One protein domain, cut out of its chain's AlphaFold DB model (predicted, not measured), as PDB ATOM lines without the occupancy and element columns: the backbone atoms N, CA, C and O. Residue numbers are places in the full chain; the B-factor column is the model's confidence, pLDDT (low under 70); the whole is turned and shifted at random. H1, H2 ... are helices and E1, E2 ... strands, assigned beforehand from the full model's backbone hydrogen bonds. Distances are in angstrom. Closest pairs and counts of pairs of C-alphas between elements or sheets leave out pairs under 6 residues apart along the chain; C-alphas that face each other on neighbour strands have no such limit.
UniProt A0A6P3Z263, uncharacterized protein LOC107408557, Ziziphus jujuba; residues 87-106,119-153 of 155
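Overview. This is residues 87 to 106 and 119 to 153 of the 155 residues of the protein "uncharacterized protein LOC107408557" of Ziziphus jujuba (UniProt A0A6P3Z263). A hairpin of two long strands, E1 and E2, has helix H1 packed beside E1, with short H2 near H1. The 55 printed residues include, in order, H1, H2, E1, E2; the sheet is antiparallel, the class mixed. It is compact, radius of gyration of the C-alphas 11.2 A, and spans 36 by 22 by 16 A.

Arrangement. Start at H1, residues 90 to 101, whose O i to N i+4 pairs are all within hydrogen-bond range. H2, residues 126 to 129, is close but not clearly touching it; the closest C-alphas, His 96 and Leu 129, are 5.8 A apart. E1, residues 136 to 142, comes closest to H1 at the C-alphas of Met 137 and Thr 93, 5.2 A. E2, residues 146 to 152, is antiparallel to E1 at 156 degrees; find N 139 and O 149 at 2.9 A.

Along the chain. Find C-alpha 90 at (3.954, -12.758, 41.856); H1 runs 16.5 A. E1 runs 19.4 A; E2, 19.7 A, ends at (15.557, -7.733, 48.770).

Size, cuts and confidence. Across the cut, residues 107 to 118, C-alphas 106 and 119 are 23.0 A apart. Residues 105 to 106 and 119 to 123 have pLDDT under 70.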
ATOM      1  N   THR A  87      10.561 -12.930  34.346       88.31
ATOM      2  CA  THR A  87       9.181 -12.938  34.826       88.31
ATOM      3  C   THR A  87       9.150 -12.769  36.339       88.31
ATOM      4  O   THR A  87       9.807 -13.506  37.073       88.31
ATOM      5  N   LEU A  88       8.343 -11.831  36.839       90.50
ATOM      6  CA  LEU A  88       8.108 -11.691  38.275       90.50
ATOM      7  C   LEU A  88       7.196 -12.819  38.784       90.50
ATOM      8  O   LEU A  88       6.040 -12.936  38.377       90.50
ATOM      9  N   LEU A  89       7.691 -13.602  39.740       90.56
ATOM     10  CA  LEU A  89       6.936 -14.641  40.436       90.56
ATOM     11  C   LEU A  89       6.041 -14.013  41.509       90.56
ATOM     12  O   LEU A  89       6.400 -13.856  42.684       90.56
ATOM     13  N   LEU A  90       4.873 -13.560  41.060       89.94
ATOM     14  CA  LEU A  90       3.954 -12.758  41.856       89.94
ATOM     15  C   LEU A  90       3.323 -13.559  43.000       89.94
ATOM     16  O   LEU A  90       3.261 -13.073  44.130       89.94
ATOM     17  N   SER A  91       2.906 -14.794  42.727       88.94
ATOM     18  CA  SER A  91       2.312 -15.698  43.719       88.94
ATOM     19  C   SER A  91       3.286 -15.994  44.858       88.94
ATOM     20  O   SER A  91       2.925 -15.917  46.031       88.94
ATOM     21  N   GLU A  92       4.543 -16.260  44.520       90.25
ATOM     22  CA  GLU A  92       5.652 -16.540  45.424       90.25
ATOM     23  C   GLU A  92       5.992 -15.311  46.267       90.25
ATOM     24  O   GLU A  92       6.120 -15.411  47.487       90.25
ATOM     25  N   THR A  93       6.066 -14.139  45.631       91.38
ATOM     26  CA  THR A  93       6.328 -12.859  46.302       91.38
ATOM     27  C   THR A  93       5.212 -12.518  47.299       91.38
ATOM     28  O   THR A  93       5.480 -12.158  48.448       91.38
ATOM     29  N   ILE A  94       3.944 -12.692  46.907       90.56
ATOM     30  CA  ILE A  94       2.780 -12.489  47.784       90.56
ATOM     31  C   ILE A  94       2.781 -13.507  48.931       90.56
ATOM     32  O   ILE A  94       2.578 -13.136  50.089       90.56
ATOM     33  N   SER A  95       3.027 -14.782  48.624       89.50
ATOM     34  CA  SER A  95       3.083 -15.872  49.602       89.50
ATOM     35  C   SER A  95       4.163 -15.620  50.653       89.50
ATOM     36  O   SER A  95       3.883 -15.639  51.854       89.50
ATOM     37  N   HIS A  96       5.373 -15.270  50.214       90.38
ATOM     38  CA  HIS A  96       6.483 -14.894  51.085       90.38
ATOM     39  C   HIS A  96       6.125 -13.721  51.995       90.38
ATOM     40  O   HIS A  96       6.320 -13.781  53.209       90.38
ATOM     41  N   HIS A  97       5.527 -12.674  51.434       90.00
ATOM     42  CA  HIS A  97       5.073 -11.523  52.197       90.00
ATOM     43  C   HIS A  97       4.006 -11.892  53.249       90.00
ATOM     44  O   HIS A  97       4.073 -11.416  54.385       90.00
ATOM     45  N   HIS A  98       3.052 -12.769  52.922       89.75
ATOM     46  CA  HIS A  98       2.079 -13.270  53.898       89.75
ATOM     47  C   HIS A  98       2.728 -14.106  54.999       89.75
ATOM     48  O   HIS A  98       2.366 -13.940  56.163       89.75
ATOM     49  N   MET A  99       3.685 -14.967  54.649       86.19
ATOM     50  CA  MET A  99       4.445 -15.751  55.622       86.19
ATOM     51  C   MET A  99       5.183 -14.845  56.607       86.19
ATOM     52  O   MET A  99       5.101 -15.075  57.807       86.19
ATOM     53  N   ARG A 100       5.808 -13.763  56.128       86.94
ATOM     54  CA  ARG A 100       6.455 -12.786  57.014       86.94
ATOM     55  C   ARG A 100       5.471 -12.104  57.955       86.94
ATOM     56  O   ARG A 100       5.725 -12.033  59.151       86.94
ATOM     57  N   ARG A 101       4.344 -11.606  57.432       85.38
ATOM     58  CA  ARG A 101       3.349 -10.887  58.252       85.38
ATOM     59  C   ARG A 101       2.712 -11.755  59.330       85.38
ATOM     60  O   ARG A 101       2.292 -11.225  60.350       85.38
ATOM     61  N   ARG A 102       2.589 -13.060  59.091       85.44
ATOM     62  CA  ARG A 102       2.004 -14.012  60.048       85.44
ATOM     63  C   ARG A 102       3.000 -14.485  61.109       85.44
ATOM     64  O   ARG A 102       2.609 -15.256  61.975       85.44
ATOM     65  N   GLY A 103       4.254 -14.036  61.036       74.69
ATOM     66  CA  GLY A 103       5.362 -14.681  61.720       74.69
ATOM     67  C   GLY A 103       5.713 -15.983  61.007       74.69
ATOM     68  O   GLY A 103       4.850 -16.809  60.697       74.69
ATOM     69  N   PHE A 104       6.996 -16.181  60.718       70.94
ATOM     70  CA  PHE A 104       7.458 -17.505  60.333       70.94
ATOM     71  C   PHE A 104       7.263 -18.407  61.551       70.94
ATOM     72  O   PHE A 104       7.982 -18.262  62.530       70.94
ATOM     73  N   SER A 105       6.262 -19.288  61.524       56.81
ATOM     74  CA  SER A 105       6.095 -20.308  62.560       56.81
ATOM     75  C   SER A 105       7.336 -21.209  62.518       56.81
ATOM     76  O   SER A 105       7.531 -21.983  61.575       56.81
ATOM     77  N   GLU A 106       8.237 -20.974  63.471       55.81
ATOM     78  CA  GLU A 106       9.630 -21.435  63.499       55.81
ATOM     79  C   GLU A 106       9.772 -22.848  64.105       55.81
ATOM     80  O   GLU A 106      10.880 -23.335  64.300       55.81
ATOM     81  N   PHE A 119      13.193 -24.928  41.874       56.19
ATOM     82  CA  PHE A 119      12.103 -25.135  40.943       56.19
ATOM     83  C   PHE A 119      11.682 -26.598  40.870       56.19
ATOM     84  O   PHE A 119      12.481 -27.482  40.565       56.19
ATOM     85  N   THR A 120      10.388 -26.824  41.063       58.28
ATOM     86  CA  THR A 120       9.667 -27.940  40.447       58.28
ATOM     87  C   THR A 120       8.762 -27.323  39.383       58.28
ATOM     88  O   THR A 120       7.646 -26.891  39.676       58.28
ATOM     89  N   GLY A 121       9.285 -27.167  38.163       64.38
ATOM     90  CA  GLY A 121       8.605 -26.444  37.084       64.38
ATOM     91  C   GLY A 121       8.571 -24.926  37.306       64.38
ATOM     92  O   GLY A 121       9.593 -24.303  37.573       64.38
ATOM     93  N   ASN A 122       7.393 -24.313  37.192       61.72
ATOM     94  CA  ASN A 122       7.187 -22.863  37.336       61.72
ATOM     95  C   ASN A 122       6.945 -22.396  38.783       61.72
ATOM     96  O   ASN A 122       6.703 -21.210  38.991       61.72
ATOM     97  N   THR A 123       7.004 -23.296  39.767       65.81
ATOM     98  CA  THR A 123       6.699 -22.978  41.169       65.81
ATOM     99  C   THR A 123       7.925 -23.103  42.059       65.81
ATOM    100  O   THR A 123       8.745 -24.015  41.906       65.81
ATOM    101  N   VAL A 124       8.039 -22.174  43.009       78.62
ATOM    102  CA  VAL A 124       9.119 -22.155  44.000       78.62
ATOM    103  C   VAL A 124       8.626 -22.748  45.312       78.62
ATOM    104  O   VAL A 124       7.609 -22.331  45.867       78.62
ATOM    105  N   GLY A 125       9.372 -23.717  45.841       77.81
ATOM    106  CA  GLY A 125       9.003 -24.400  47.079       77.81
ATOM    107  C   GLY A 125       8.956 -23.462  48.291       77.81
ATOM    108  O   GLY A 125       9.813 -22.593  48.469       77.81
ATOM    109  N   GLN A 126       8.004 -23.685  49.202       80.12
ATOM    110  CA  GLN A 126       7.847 -22.863  50.410       80.12
ATOM    111  C   GLN A 126       9.116 -22.835  51.285       80.12
ATOM    112  O   GLN A 126       9.430 -21.811  51.891       80.12
ATOM    113  N   GLY A 127       9.880 -23.935  51.316       80.62
ATOM    114  CA  GLY A 127      11.174 -24.001  52.003       80.62
ATOM    115  C   GLY A 127      12.212 -23.027  51.436       80.62
ATOM    116  O   GLY A 127      13.004 -22.472  52.194       80.62
ATOM    117  N   PHE A 128      12.168 -22.741  50.128       84.44
ATOM    118  CA  PHE A 128      13.018 -21.722  49.515       84.44
ATOM    119  C   PHE A 128      12.642 -20.324  50.012       84.44
ATOM    120  O   PHE A 128      13.524 -19.600  50.465       84.44
ATOM    121  N   LEU A 129      11.349 -19.979  50.010       85.94
ATOM    122  CA  LEU A 129      10.856 -18.664  50.443       85.94
ATOM    123  C   LEU A 129      11.198 -18.367  51.913       85.94
ATOM    124  O   LEU A 129      11.523 -17.233  52.256       85.94
ATOM    125  N   ARG A 130      11.176 -19.385  52.786       84.38
ATOM    126  CA  ARG A 130      11.505 -19.239  54.219       84.38
ATOM    127  C   ARG A 130      12.940 -18.799  54.499       84.38
ATOM    128  O   ARG A 130      13.192 -18.265  55.572       84.38
ATOM    129  N   ARG A 131      13.865 -18.981  53.552       85.25
ATOM    130  CA  ARG A 131      15.262 -18.537  53.708       85.25
ATOM    131  C   ARG A 131      15.402 -17.022  53.798       85.25
ATOM    132  O   ARG A 131      16.376 -16.533  54.358       85.25
ATOM    133  N   PHE A 132      14.440 -16.284  53.257       86.56
ATOM    134  CA  PHE A 132      14.505 -14.836  53.161       86.56
ATOM    135  C   PHE A 132      13.714 -14.208  54.307       86.56
ATOM    136  O   PHE A 132      12.482 -14.219  54.301       86.56
ATOM    137  N   ARG A 133      14.416 -13.654  55.301       86.06
ATOM    138  CA  ARG A 133      13.778 -12.946  56.424       86.06
ATOM    139  C   ARG A 133      13.348 -11.522  56.068       86.06
ATOM    140  O   ARG A 133      12.337 -11.050  56.577       86.06
ATOM    141  N   SER A 134      14.067 -10.864  55.166       87.75
ATOM    142  CA  SER A 134      13.746  -9.513  54.691       87.75
ATOM    143  C   SER A 134      12.630  -9.529  53.638       87.75
ATOM    144  O   SER A 134      12.371 -10.575  53.049       87.75
ATOM    145  N   PRO A 135      11.954  -8.399  53.360       90.44
ATOM    146  CA  PRO A 135      11.169  -8.205  52.135       90.44
ATOM    147  C   PRO A 135      11.891  -8.687  50.881       90.44
ATOM    148  O   PRO A 135      13.004  -8.252  50.634       90.44
ATOM    149  N   THR A 136      11.303  -9.593  50.091       91.69
ATOM    150  CA  THR A 136      11.966 -10.139  48.893       91.69
ATOM    151  C   THR A 136      10.974 -10.345  47.752       91.69
ATOM    152  O   THR A 136       9.889 -10.884  47.965       91.69
ATOM    153  N   MET A 137      11.350  -9.902  46.552       93.44
ATOM    154  CA  MET A 137      10.687 -10.222  45.284       93.44
ATOM    155  C   MET A 137      11.458 -11.327  44.570       93.44
ATOM    156  O   MET A 137      12.678 -11.400  44.693       93.44
ATOM    157  N   PHE A 138      10.768 -12.164  43.805       91.50
ATOM    158  CA  PHE A 138      11.385 -13.298  43.117       91.50
ATOM    159  C   PHE A 138      11.208 -13.162  41.607       91.50
ATOM    160  O   PHE A 138      10.079 -13.130  41.128       91.50
ATOM    161  N   LEU A 139      12.305 -13.075  40.857       91.38
ATOM    162  CA  LEU A 139      12.293 -13.022  39.392       91.38
ATOM    163  C   LEU A 139      12.799 -14.342  38.814       91.38
ATOM    164  O   LEU A 139      13.888 -14.787  39.166       91.38
ATOM    165  N   LYS A 140      12.035 -14.951  37.910       89.56
ATOM    166  CA  LYS A 140      12.474 -16.077  37.084       89.56
ATOM    167  C   LYS A 140      13.120 -15.530  35.814       89.56
ATOM    168  O   LYS A 140      12.451 -14.811  35.085       89.56
ATOM    169  N   ILE A 141      14.378 -15.863  35.555       87.38
ATOM    170  CA  ILE A 141      15.093 -15.478  34.333       87.38
ATOM    171  C   ILE A 141      15.014 -16.652  33.358       87.38
ATOM    172  O   ILE A 141      15.441 -17.759  33.695       87.38
ATOM    173  N   SER A 142      14.458 -16.405  32.176       82.38
ATOM    174  CA  SER A 142      14.343 -17.379  31.093       82.38
ATOM    175  C   SER A 142      15.671 -17.423  30.332       82.38
ATOM    176  O   SER A 142      15.955 -16.557  29.509       82.38
ATOM    177  N   CYS A 143      16.519 -18.399  30.652       79.69
ATOM    178  CA  CYS A 143      17.797 -18.650  29.982       79.69
ATOM    179  C   CYS A 143      17.987 -20.171  29.815       79.69
ATOM    180  O   CYS A 143      17.103 -20.948  30.170       79.69
ATOM    181  N   GLU A 144      19.136 -20.617  29.299       77.12
ATOM    182  CA  GLU A 144      19.476 -22.039  29.085       77.12
ATOM    183  C   GLU A 144      19.418 -22.883  30.380       77.12
ATOM    184  O   GLU A 144      19.309 -24.107  30.347       77.12
ATOM    185  N   GLY A 145      19.384 -22.213  31.536       70.25
ATOM    186  CA  GLY A 145      18.798 -22.723  32.768       70.25
ATOM    187  C   GLY A 145      17.737 -21.755  33.292       70.25
ATOM    188  O   GLY A 145      17.905 -20.538  33.233       70.25
ATOM    189  N   ASP A 146      16.646 -22.283  33.841       72.25
ATOM    190  CA  ASP A 146      15.687 -21.474  34.593       72.25
ATOM    191  C   ASP A 146      16.360 -20.973  35.885       72.25
ATOM    192  O   ASP A 146      16.548 -21.734  36.841       72.25
ATOM    193  N   PHE A 147      16.737 -19.692  35.931       84.12
ATOM    194  CA  PHE A 147      17.362 -19.085  37.112       84.12
ATOM    195  C   PHE A 147      16.339 -18.329  37.961       84.12
ATOM    196  O   PHE A 147      15.397 -17.728  37.446       84.12
ATOM    197  N   LEU A 148      16.543 -18.324  39.283       87.12
ATOM    198  CA  LEU A 148      15.748 -17.533  40.224       87.12
ATOM    199  C   LEU A 148      16.599 -16.433  40.844       87.12
ATOM    200  O   LEU A 148      17.582 -16.727  41.525       87.12
ATOM    201  N   LEU A 149      16.177 -15.184  40.685       90.19
ATOM    202  CA  LEU A 149      16.809 -14.020  41.286       90.19
ATOM    203  C   LEU A 149      15.934 -13.456  42.420       90.19
ATOM    204  O   LEU A 149      14.903 -12.831  42.152       90.19
ATOM    205  N   PRO A 150      16.312 -13.662  43.695       90.19
ATOM    206  CA  PRO A 150      15.687 -12.978  44.821       90.19
ATOM    207  C   PRO A 150      16.220 -11.539  44.950       90.19
ATOM    208  O   PRO A 150      17.426 -11.325  45.033       90.19
ATOM    209  N   ILE A 151      15.325 -10.552  45.023       92.62
ATOM    210  CA  ILE A 151      15.651  -9.128  45.199       92.62
ATOM    211  C   ILE A 151      15.098  -8.656  46.540       92.62
ATOM    212  O   ILE A 151      13.880  -8.628  46.732       92.62
ATOM    213  N   VAL A 152      15.973  -8.270  47.468       90.44
ATOM    214  CA  VAL A 152      15.557  -7.733  48.770       90.44
ATOM    215  C   VAL A 152      15.042  -6.301  48.600       90.44
ATOM    216  O   VAL A 152      15.749  -5.441  48.086       90.44
ATOM    217  N   VAL A 153      13.802  -6.046  49.019       84.88
ATOM    218  CA  VAL A 153      13.084  -4.775  48.811       84.88
ATOM    219  C   VAL A 153      12.759  -4.083  50.135       84.88
ATOM    220  O   VAL A 153      11.608  -4.027  50.563       84.88
TER     221      VAL A 153